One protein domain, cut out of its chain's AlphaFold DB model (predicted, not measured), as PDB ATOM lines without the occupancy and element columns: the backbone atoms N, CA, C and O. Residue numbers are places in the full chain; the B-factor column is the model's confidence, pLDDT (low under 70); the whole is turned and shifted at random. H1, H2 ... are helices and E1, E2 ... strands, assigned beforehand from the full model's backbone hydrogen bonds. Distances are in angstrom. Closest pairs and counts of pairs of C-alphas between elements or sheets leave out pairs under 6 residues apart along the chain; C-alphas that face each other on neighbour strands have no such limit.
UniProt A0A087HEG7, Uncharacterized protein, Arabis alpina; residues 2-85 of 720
ATOM      1  N   SER A   2     231.416 266.136 203.205       35.94
ATOM      2  CA  SER A   2     231.294 265.517 204.533       35.94
ATOM      3  C   SER A   2     230.283 264.373 204.483       35.94
ATOM      4  O   SER A   2     229.172 264.552 203.986       35.94
ATOM      5  N   ARG A   3     230.673 263.188 204.964       39.66
ATOM      6  CA  ARG A   3     229.779 262.025 205.023       39.66
ATOM      7  C   ARG A   3     228.711 262.277 206.086       39.66
ATOM      8  O   ARG A   3     229.019 262.832 207.139       39.66
ATOM      9  N   HIS A   4     227.470 261.869 205.828       38.50
ATOM     10  CA  HIS A   4     226.447 261.902 206.868       38.50
ATOM     11  C   HIS A   4     226.814 260.918 207.981       38.50
ATOM     12  O   HIS A   4     226.965 259.725 207.722       38.50
ATOM     13  N   LEU A   5     226.903 261.422 209.213       44.28
ATOM     14  CA  LEU A   5     226.719 260.588 210.394       44.28
ATOM     15  C   LEU A   5     225.318 259.947 210.326       44.28
ATOM     16  O   LEU A   5     224.387 260.596 209.828       44.28
ATOM     17  N   PRO A   6     225.151 258.695 210.790       48.84
ATOM     18  CA  PRO A   6     223.829 258.098 210.930       48.84
ATOM     19  C   PRO A   6     222.988 258.919 211.916       48.84
ATOM     20  O   PRO A   6     223.526 259.577 212.807       48.84
ATOM     21  N   ASN A   7     221.663 258.879 211.764       45.41
ATOM     22  CA  ASN A   7     220.763 259.531 212.715       45.41
ATOM     23  C   ASN A   7     220.987 258.921 214.107       45.41
ATOM     24  O   ASN A   7     220.820 257.711 214.264       45.41
ATOM     25  N   THR A   8     221.328 259.738 215.105       42.25
ATOM     26  CA  THR A   8     221.416 259.286 216.498       42.25
ATOM     27  C   THR A   8     220.039 258.808 216.948       42.25
ATOM     28  O   THR A   8     219.117 259.607 217.103       42.25
ATOM     29  N   ILE A   9     219.886 257.494 217.124       47.00
ATOM     30  CA  ILE A   9     218.704 256.907 217.753       47.00
ATOM     31  C   ILE A   9     218.919 257.034 219.257       47.00
ATOM     32  O   ILE A   9     219.508 256.154 219.883       47.00
ATOM     33  N   THR A  10     218.484 258.154 219.828       48.56
ATOM     34  CA  THR A  10     218.414 258.290 221.281       48.56
ATOM     35  C   THR A  10     217.353 257.321 221.790       48.56
ATOM     36  O   THR A  10     216.200 257.358 221.348       48.56
ATOM     37  N   ALA A  11     217.739 256.438 222.709       46.81
ATOM     38  CA  ALA A  11     216.795 255.635 223.470       46.81
ATOM     39  C   ALA A  11     216.158 256.526 224.549       46.81
ATOM     40  O   ALA A  11     216.534 256.464 225.715       46.81
ATOM     41  N   ASP A  12     215.246 257.410 224.129       54.75
ATOM     42  CA  ASP A  12     214.395 258.180 225.040       54.75
ATOM     43  C   ASP A  12     213.727 257.228 226.042       54.75
ATOM     44  O   ASP A  12     213.181 256.196 225.637       54.75
ATOM     45  N   THR A  13     213.717 257.616 227.319       60.31
ATOM     46  CA  THR A  13     212.980 256.937 228.391       60.31
ATOM     47  C   THR A  13     211.572 256.575 227.920       60.31
ATOM     48  O   THR A  13     210.822 257.450 227.476       60.31
ATOM     49  N   THR A  14     211.215 255.288 227.989       68.00
ATOM     50  CA  THR A  14     209.863 254.811 227.664       68.00
ATOM     51  C   THR A  14     208.848 255.566 228.519       68.00
ATOM     52  O   THR A  14     208.949 255.479 229.740       68.00
ATOM     53  N   PRO A  15     207.894 256.310 227.926       77.12
ATOM     54  CA  PRO A  15     206.930 257.083 228.699       77.12
ATOM     55  C   PRO A  15     206.051 256.180 229.564       77.12
ATOM     56  O   PRO A  15     205.574 255.161 229.075       77.12
ATOM     57  N   ASP A  16     205.738 256.598 230.789       77.50
ATOM     58  CA  ASP A  16     205.040 255.761 231.784       77.50
ATOM     59  C   ASP A  16     203.603 255.376 231.375       77.50
ATOM     60  O   ASP A  16     203.028 254.413 231.875       77.50
ATOM     61  N   TRP A  17     203.019 256.106 230.417       84.19
ATOM     62  CA  TRP A  17     201.715 255.794 229.816       84.19
ATOM     63  C   TRP A  17     201.779 254.727 228.705       84.19
ATOM     64  O   TRP A  17     200.736 254.341 228.174       84.19
ATOM     65  N   LEU A  18     202.976 254.289 228.304       86.62
ATOM     66  CA  LEU A  18     203.197 253.325 227.229       86.62
ATOM     67  C   LEU A  18     203.224 251.901 227.825       86.62
ATOM     68  O   LEU A  18     204.177 251.563 228.525       86.62
ATOM     69  N   PRO A  19     202.209 251.045 227.587       84.62
ATOM     70  CA  PRO A  19     202.161 249.731 228.220       84.62
ATOM     71  C   PRO A  19     203.246 248.790 227.684       84.62
ATOM     72  O   PRO A  19     203.808 248.993 226.602       84.62
ATOM     73  N   SER A  20     203.503 247.719 228.434       79.94
ATOM     74  CA  SER A  20     204.468 246.680 228.075       79.94
ATOM     75  C   SER A  20     204.237 246.141 226.653       79.94
ATOM     76  O   SER A  20     203.114 246.017 226.165       79.94
ATOM     77  N   GLY A  21     205.336 245.868 225.943       83.00
ATOM     78  CA  GLY A  21     205.281 245.479 224.532       83.00
ATOM     79  C   GLY A  21     205.142 246.645 223.541       83.00
ATOM     80  O   GLY A  21     204.887 246.393 222.364       83.00
ATOM     81  N   TRP A  22     205.358 247.895 223.956       88.56
ATOM     82  CA  TRP A  22     205.548 249.046 223.061       88.56
ATOM     83  C   TRP A  22     206.939 249.672 223.217       88.56
ATOM     84  O   TRP A  22     207.528 249.650 224.292       88.56
ATOM     85  N   ILE A  23     207.457 250.256 222.132       88.25
ATOM     86  CA  ILE A  23     208.729 250.993 222.103       88.25
ATOM     87  C   ILE A  23     208.496 252.368 221.477       88.25
ATOM     88  O   ILE A  23     208.003 252.469 220.351       88.25
ATOM     89  N   SER A  24     208.906 253.426 222.174       86.75
ATOM     90  CA  SER A  24     209.041 254.780 221.632       86.75
ATOM     91  C   SER A  24     210.408 254.972 220.971       86.75
ATOM     92  O   SER A  24     211.440 254.722 221.583       86.75
ATOM     93  N   GLN A  25     210.427 255.453 219.728       85.00
ATOM     94  CA  GLN A  25     211.640 255.824 218.999       85.00
ATOM     95  C   GLN A  25     211.599 257.312 218.651       85.00
ATOM     96  O   GLN A  25     210.789 257.736 217.822       85.00
ATOM     97  N   SER A  26     212.484 258.102 219.258       82.06
ATOM     98  CA  SER A  26     212.697 259.503 218.895       82.06
ATOM     99  C   SER A  26     213.744 259.605 217.793       82.06
ATOM    100  O   SER A  26     214.864 259.117 217.921       82.06
ATOM    101  N   THR A  27     213.381 260.248 216.687       79.31
ATOM    102  CA  THR A  27     214.290 260.521 215.567       79.31
ATOM    103  C   THR A  27     214.467 262.022 215.398       79.31
ATOM    104  O   THR A  27     213.510 262.748 215.136       79.31
ATOM    105  N   SER A  28     215.700 262.506 215.543       76.88
ATOM    106  CA  SER A  28     216.063 263.894 215.255       76.88
ATOM    107  C   SER A  28     216.305 264.085 213.755       76.88
ATOM    108  O   SER A  28     217.196 263.452 213.183       76.88
ATOM    109  N   LEU A  29     215.553 264.976 213.105       77.12
ATOM    110  CA  LEU A  29     215.814 265.372 211.722       77.12
ATOM    111  C   LEU A  29     216.889 266.468 211.655       77.12
ATOM    112  O   LEU A  29     217.114 267.221 212.601       77.12
ATOM    113  N   LYS A  30     217.488 266.632 210.468       75.81
ATOM    114  CA  LYS A  30     218.586 267.569 210.130       75.81
ATOM    115  C   LYS A  30     218.259 269.078 210.282       75.81
ATOM    116  O   LYS A  30     218.977 269.912 209.744       75.81
ATOM    117  N   ARG A  31     217.159 269.431 210.955       72.19
ATOM    118  CA  ARG A  31     216.717 270.799 211.297       72.19
ATOM    119  C   ARG A  31     216.243 270.904 212.761       72.19
ATOM    120  O   ARG A  31     215.348 271.686 213.054       72.19
ATOM    121  N   GLY A  32     216.726 270.043 213.659       72.94
ATOM    122  CA  GLY A  32     216.334 270.018 215.079       72.94
ATOM    123  C   GLY A  32     214.935 269.453 215.370       72.94
ATOM    124  O   GLY A  32     214.714 268.925 216.454       72.94
ATOM    125  N   ARG A  33     214.001 269.481 214.403       75.62
ATOM    126  CA  ARG A  33     212.676 268.853 214.530       75.62
ATOM    127  C   ARG A  33     212.822 267.370 214.888       75.62
ATOM    128  O   ARG A  33     213.376 266.602 214.104       75.62
ATOM    129  N   GLN A  34     212.290 266.979 216.040       81.56
ATOM    130  CA  GLN A  34     212.176 265.581 216.442       81.56
ATOM    131  C   GLN A  34     210.846 264.990 215.956       81.56
ATOM    132  O   GLN A  34     209.830 265.684 215.894       81.56
ATOM    133  N   THR A  35     210.844 263.697 215.638       82.12
ATOM    134  CA  THR A  35     209.636 262.898 215.391       82.12
ATOM    135  C   THR A  35     209.659 261.651 216.261       82.12
ATOM    136  O   THR A  35     210.593 260.851 216.170       82.12
ATOM    137  N   LYS A  36     208.630 261.472 217.098       86.25
ATOM    138  CA  LYS A  36     208.449 260.260 217.906       86.25
ATOM    139  C   LYS A  36     207.601 259.251 217.130       86.25
ATOM    140  O   LYS A  36     206.611 259.622 216.510       86.25
ATOM    141  N   THR A  37     208.013 257.987 217.133       89.12
ATOM    142  CA  THR A  37     207.276 256.864 216.535       89.12
ATOM    143  C   THR A  37     207.099 255.781 217.587       89.12
ATOM    144  O   THR A  37     208.076 255.346 218.190       89.12
ATOM    145  N   TYR A  38     205.871 255.321 217.791       90.19
ATOM    146  CA  TYR A  38     205.533 254.263 218.735       90.19
ATOM    147  C   TYR A  38     205.336 252.958 217.965       90.19
ATOM    148  O   TYR A  38     204.534 252.901 217.034       90.19
ATOM    149  N   THR A  39     206.084 251.916 218.319       90.06
ATOM    150  CA  THR A  39     206.023 250.604 217.660       90.06
ATOM    151  C   THR A  39     205.587 249.543 218.659       90.06
ATOM    152  O   THR A  39     206.246 249.359 219.679       90.06
ATOM    153  N   ASN A  40     204.514 248.812 218.358       88.06
ATOM    154  CA  ASN A  40     204.153 247.620 219.118       88.06
ATOM    155  C   ASN A  40     205.127 246.478 218.773       88.06
ATOM    156  O   ASN A  40     205.349 246.168 217.602       88.06
ATOM    157  N   VAL A  41     205.718 245.850 219.784       86.62
ATOM    158  CA  VAL A  41     206.739 244.801 219.641       86.62
ATOM    159  C   VAL A  41     206.144 243.502 219.100       86.62
ATOM    160  O   VAL A  41     206.824 242.798 218.354       86.62
ATOM    161  N   ILE A  42     204.887 243.202 219.430       82.62
ATOM    162  CA  ILE A  42     204.192 241.967 219.054       82.62
ATOM    163  C   ILE A  42     203.619 242.111 217.639       82.62
ATOM    164  O   ILE A  42     204.043 241.416 216.719       82.62
ATOM    165  N   THR A  43     202.722 243.079 217.429       84.88
ATOM    166  CA  THR A  43     201.997 243.278 216.160       84.88
ATOM    167  C   THR A  43     202.800 244.034 215.097       84.88
ATOM    168  O   THR A  43     202.321 244.223 213.981       84.88
ATOM    169  N   LYS A  44     204.007 244.515 215.437       86.44
ATOM    170  CA  LYS A  44     204.895 245.364 214.611       86.44
ATOM    171  C   LYS A  44     204.263 246.675 214.114       86.44
ATOM    172  O   LYS A  44     204.888 247.399 213.335       86.44
ATOM    173  N   LYS A  45     203.050 247.017 214.569       87.00
ATOM    174  CA  LYS A  45     202.315 248.209 214.136       87.00
ATOM    175  C   LYS A  45     203.026 249.480 214.602       87.00
ATOM    176  O   LYS A  45     203.373 249.599 215.776       87.00
ATOM    177  N   LYS A  46     203.215 250.428 213.680       89.75
ATOM    178  CA  LYS A  46     203.810 251.747 213.936       89.75
ATOM    179  C   LYS A  46     202.744 252.834 213.933       89.75
ATOM    180  O   LYS A  46     201.900 252.849 213.039       89.75
ATOM    181  N   LEU A  47     202.808 253.725 214.914       91.31
ATOM    182  CA  LEU A  47     201.900 254.852 215.138       91.31
ATOM    183  C   LEU A  47     202.724 256.107 215.467       91.31
ATOM    184  O   LEU A  47     203.859 255.996 215.937       91.31
ATOM    185  N   TYR A  48     202.179 257.297 215.210       87.25
ATOM    186  CA  TYR A  48     202.960 258.547 215.211       87.25
ATOM    187  C   TYR A  48     202.461 259.602 216.209       87.25
ATOM    188  O   TYR A  48     203.176 260.565 216.481       87.25
ATOM    189  N   THR A  49     201.275 259.421 216.799       87.31
ATOM    190  CA  THR A  49     200.766 260.252 217.906       87.31
ATOM    191  C   THR A  49     200.461 259.400 219.139       87.31
ATOM    192  O   THR A  49     200.361 258.176 219.045       87.31
ATOM    193  N   LYS A  50     200.329 260.046 220.306       87.94
ATOM    194  CA  LYS A  50     199.928 259.383 221.559       87.94
ATOM    195  C   LYS A  50     198.512 258.813 221.452       87.94
ATOM    196  O   LYS A  50     198.264 257.681 221.854       87.94
ATOM    197  N   ASP A  51     197.612 259.572 220.847       88.44
ATOM    198  CA  ASP A  51     196.175 259.285 220.812       88.44
ATOM    199  C   ASP A  51     195.892 258.036 219.971       88.44
ATOM    200  O   ASP A  51     195.197 257.135 220.428       88.44
ATOM    201  N   GLN A  52     196.572 257.895 218.825       90.44
ATOM    202  CA  GLN A  52     196.547 256.677 218.003       90.44
ATOM    203  C   GLN A  52     196.935 255.416 218.793       90.44
ATOM    204  O   GLN A  52     196.376 254.340 218.568       90.44
ATOM    205  N   VAL A  53     197.921 255.521 219.694       89.00
ATOM    206  CA  VAL A  53     198.376 254.398 220.532       89.00
ATOM    207  C   VAL A  53     197.310 254.055 221.572       89.00
ATOM    208  O   VAL A  53     196.963 252.884 221.719       89.00
ATOM    209  N   LEU A  54     196.738 255.062 222.238       90.31
ATOM    210  CA  LEU A  54     195.675 254.885 223.235       90.31
ATOM    211  C   LEU A  54     194.388 254.307 222.626       90.31
ATOM    212  O   LEU A  54     193.825 253.361 223.179       90.31
ATOM    213  N   GLU A  55     193.955 254.803 221.463       90.75
ATOM    214  CA  GLU A  55     192.844 254.231 220.691       90.75
ATOM    215  C   GLU A  55     193.105 252.765 220.346       90.75
ATOM    216  O   GLU A  55     192.248 251.910 220.573       90.75
ATOM    217  N   TYR A  56     194.306 252.450 219.849       89.75
ATOM    218  CA  TYR A  56     194.659 251.080 219.498       89.75
ATOM    219  C   TYR A  56     194.611 250.142 220.713       89.75
ATOM    220  O   TYR A  56     194.036 249.058 220.615       89.75
ATOM    221  N   ILE A  57     195.159 250.560 221.860       90.00
ATOM    222  CA  ILE A  57     195.118 249.795 223.117       90.00
ATOM    223  C   ILE A  57     193.665 249.576 223.564       90.00
ATOM    224  O   ILE A  57     193.279 248.447 223.872       90.00
ATOM    225  N   LYS A  58     192.828 250.624 223.529       91.06
ATOM    226  CA  LYS A  58     191.392 250.540 223.848       91.06
ATOM    227  C   LYS A  58     190.673 249.544 222.928       91.06
ATOM    228  O   LYS A  58     189.914 248.703 223.406       91.06
ATOM    229  N   MET A  59     190.955 249.576 221.623       89.88
ATOM    230  CA  MET A  59     190.391 248.641 220.642       89.88
ATOM    231  C   MET A  59     190.935 247.209 220.759       89.88
ATOM    232  O   MET A  59     190.242 246.277 220.354       89.88
ATOM    233  N   GLU A  60     192.157 247.001 221.255       88.50
ATOM    234  CA  GLU A  60     192.706 245.668 221.552       88.50
ATOM    235  C   GLU A  60     191.998 245.063 222.773       88.50
ATOM    236  O   GLU A  60     191.407 243.993 222.655       88.50
ATOM    237  N   LYS A  61     191.895 245.805 223.886       88.94
ATOM    238  CA  LYS A  61     191.198 245.358 225.109       88.94
ATOM    239  C   LYS A  61     189.710 245.043 224.872       88.94
ATOM    240  O   LYS A  61     189.161 244.114 225.459       88.94
ATOM    241  N   ILE A  62     189.046 245.769 223.964       91.50
ATOM    242  CA  ILE A  62     187.666 245.465 223.528       91.50
ATOM    243  C   ILE A  62     187.594 244.163 222.709       91.50
ATOM    244  O   ILE A  62     186.629 243.407 222.849       91.50
ATOM    245  N   ARG A  63     188.592 243.873 221.862       89.69
ATOM    246  CA  ARG A  63     188.661 242.616 221.095       89.69
ATOM    247  C   ARG A  63     188.959 241.425 222.007       89.69
ATOM    248  O   ARG A  63     188.264 240.423 221.917       89.69
ATOM    249  N   GLU A  64     189.891 241.570 222.940       89.94
ATOM    250  CA  GLU A  64     190.229 240.575 223.965       89.94
ATOM    251  C   GLU A  64     189.031 240.233 224.876       89.94
ATOM    252  O   GLU A  64     188.700 239.058 225.056       89.94
ATOM    253  N   LYS A  65     188.283 241.242 225.358       91.19
ATOM    254  CA  LYS A  65     187.037 241.023 226.122       91.19
ATOM    255  C   LYS A  65     185.955 240.304 225.299       91.19
ATOM    256  O   LYS A  65     185.156 239.565 225.866       91.19
ATOM    257  N   ARG A  66     185.922 240.487 223.972       90.50
ATOM    258  CA  ARG A  66     185.012 239.752 223.070       90.50
ATOM    259  C   ARG A  66     185.469 238.312 222.826       90.50
ATOM    260  O   ARG A  66     184.638 237.414 222.889       90.50
ATOM    261  N   LEU A  67     186.758 238.080 222.586       88.38
ATOM    262  CA  LEU A  67     187.306 236.737 222.360       88.38
ATOM    263  C   LEU A  67     187.153 235.853 223.604       88.38
ATOM    264  O   LEU A  67     186.570 234.782 223.510       88.38
ATOM    265  N   SER A  68     187.531 236.354 224.783       85.38
ATOM    266  CA  SER A  68     187.356 235.641 226.061       85.38
ATOM    267  C   SER A  68     185.889 235.437 226.476       85.38
ATOM    268  O   SER A  68     185.605 234.632 227.362       85.38
ATOM    269  N   ALA A  69     184.932 236.157 225.876       85.12
ATOM    270  CA  ALA A  69     183.502 235.878 226.033       85.12
ATOM    271  C   ALA A  69     183.043 234.740 225.103       85.12
ATOM    272  O   ALA A  69     182.328 233.848 225.551       85.12
ATOM    273  N   ILE A  70     183.504 234.732 223.846       88.81
ATOM    274  CA  ILE A  70     183.251 233.652 222.871       88.81
ATOM    275  C   ILE A  70     183.890 232.332 223.329       88.81
ATOM    276  O   ILE A  70     183.318 231.263 223.149       88.81
ATOM    277  N   GLU A  71     185.066 232.393 223.951       86.88
ATOM    278  CA  GLU A  71     185.749 231.224 224.506       86.88
ATOM    279  C   GLU A  71     184.982 230.622 225.691       86.88
ATOM    280  O   GLU A  71     184.785 229.412 225.735       86.88
ATOM    281  N   ARG A  72     184.442 231.459 226.590       82.31
ATOM    282  CA  ARG A  72     183.558 231.005 227.677       82.31
ATOM    283  C   ARG A  72     182.237 230.429 227.170       82.31
ATOM    284  O   ARG A  72     181.814 229.397 227.676       82.31
ATOM    285  N   THR A  73     181.596 231.023 226.160       80.00
ATOM    286  CA  THR A  73     180.384 230.407 225.589       80.00
ATOM    287  C   THR A  73     180.699 229.105 224.859       80.00
ATOM    288  O   THR A  73     179.913 228.169 224.967       80.00
ATOM    289  N   LYS A  74     181.862 228.982 224.200       86.69
ATOM    290  CA  LYS A  74     182.320 227.704 223.634       86.69
ATOM    291  C   LYS A  74     182.573 226.656 224.724       86.69
ATOM    292  O   LYS A  74     182.127 225.528 224.563       86.69
ATOM    293  N   ALA A  75     183.243 227.012 225.821       81.69
ATOM    294  CA  ALA A  75     183.489 226.101 226.941       81.69
ATOM    295  C   ALA A  75     182.178 225.620 227.589       81.69
ATOM    296  O   ALA A  75     182.031 224.432 227.853       81.69
ATOM    297  N   ASN A  76     181.195 226.510 227.754       76.00
ATOM    298  CA  ASN A  76     179.870 226.136 228.249       76.00
ATOM    299  C   ASN A  76     179.110 225.225 227.267       76.00
ATOM    300  O   ASN A  76     178.419 224.317 227.710       76.00
ATOM    301  N   VAL A  77     179.233 225.439 225.949       75.75
ATOM    302  CA  VAL A  77     178.662 224.518 224.946       75.75
ATOM    303  C   VAL A  77     179.350 223.156 225.011       75.75
ATOM    304  O   VAL A  77     178.647 222.157 225.067       75.75
ATOM    305  N   GLN A  78     180.683 223.109 225.105       77.56
ATOM    306  CA  GLN A  78     181.427 221.855 225.256       77.56
ATOM    307  C   GLN A  78     180.992 221.102 226.522       77.56
ATOM    308  O   GLN A  78     180.663 219.932 226.436       77.56
ATOM    309  N   ALA A  79     180.863 221.775 227.670       70.75
ATOM    310  CA  ALA A  79     180.379 221.147 228.904       70.75
ATOM    311  C   ALA A  79     178.926 220.627 228.804       70.75
ATOM    312  O   ALA A  79     178.573 219.659 229.476       70.75
ATOM    313  N   VAL A  80     178.081 221.242 227.967       68.75
ATOM    314  CA  VAL A  80     176.714 220.770 227.662       68.75
ATOM    315  C   VAL A  80     176.709 219.624 226.639       68.75
ATOM    316  O   VAL A  80     175.789 218.816 226.643       68.75
ATOM    317  N   GLU A  81     177.718 219.521 225.776       66.00
ATOM    318  CA  GLU A  81     177.882 218.400 224.844       66.00
ATOM    319  C   GLU A  81     178.498 217.182 225.563       66.00
ATOM    320  O   GLU A  81     177.927 216.095 225.510       66.00
ATOM    321  N   ASP A  82     179.552 217.382 226.357       57.16
ATOM    322  CA  ASP A  82     180.236 216.350 227.152       57.16
ATOM    323  C   ASP A  82     179.329 215.738 228.245       57.16
ATOM    324  O   ASP A  82     179.493 214.576 228.611       57.16
ATOM    325  N   SER A  83     178.343 216.489 228.759       56.78
ATOM    326  CA  SER A  83     177.341 215.977 229.714       56.78
ATOM    327  C   SER A  83     176.138 215.282 229.058       56.78
ATOM    328  O   SER A  83     175.323 214.689 229.763       56.78
ATOM    329  N   VAL A  84     176.030 215.302 227.724       50.38
ATOM    330  CA  VAL A  84     174.982 214.599 226.957       50.38
ATOM    331  C   VAL A  84     175.433 213.204 226.494       50.38
ATOM    332  O   VAL A  84     174.585 212.364 226.189       50.38
ATOM    333  N   ASP A  85     176.734 212.901 226.536       47.38
ATOM    334  CA  ASP A  85     177.296 211.594 226.144       47.38
ATOM    335  C   ASP A  85     177.025 210.446 227.148       47.38
ATOM    336  O   ASP A  85     177.438 209.305 226.927       47.38
TER     337      ASP A  85
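AT A GLANCE: This is residues 2 to 85 of the 720 residues of an uncharacterized protein of Arabis alpina (UniProt A0A087HEG7). What does the model look like? A small head, with the strand hairpin E1 and E2 and the loops around it, has one long helix, H1, that begins beside it and sticks out with its residues 58 to 82. What are the parts? The printed part has 84 residues, with E1, E2 and H1 in that order along the chain, a sheet E1 - E2 that is antiparallel, and the class mixed, helices and strands. What is its outline? It is an extended rod spanning 79 by 24 by 16 A, with a radius of gyration of the C-alphas of 21.2 A.

IN THESE COORDINATES: What comes first? Residues 2 to 21 hold no named element; then E1, residues 22 to 28, begins with C-alpha 22 at (205.548, 249.046, 223.061) and measures 19.8 A. What follows? E2, residues 34 to 40, measures 19.9 A, and H1, residues 50 to 82, measures 47.7 A and ends with C-alpha 82 at (180.236, 216.350, 227.152).

HOW THE PARTS SIT: How do the strands pair? E1 and E2 form a hairpin, antiparallel at 160 degrees, with N 25 and O 37 within hydrogen-bond range at 2.8 A. Which short stretches pair with them? Residues 9 to 10 pair antiparallel with 26 to 27 of E1, and residues 46 to 47 with 38 to 39 of E2. Where is H1? Its closest C-alphas to E2 are those of Val 53 and Tyr 38, 7.4 A apart, while E1 and H1 are apart. In H1 every O i to N i+4 pair is within hydrogen-bond range.

THE WHOLE: How large is it? The two C-alphas farthest apart, those of Ser 2 and Asp 85, are 79.3 A apart; without residues 58 to 85, which stand free, the body spans 43 by 19 by 19 A. Is it continuous? The printed part has no cut; the link E1 to E2 is tight and the link E2 to H1 is short. Where is confidence low? The pLDDT is under 70 in residues 2 to 14 and 80 to 85.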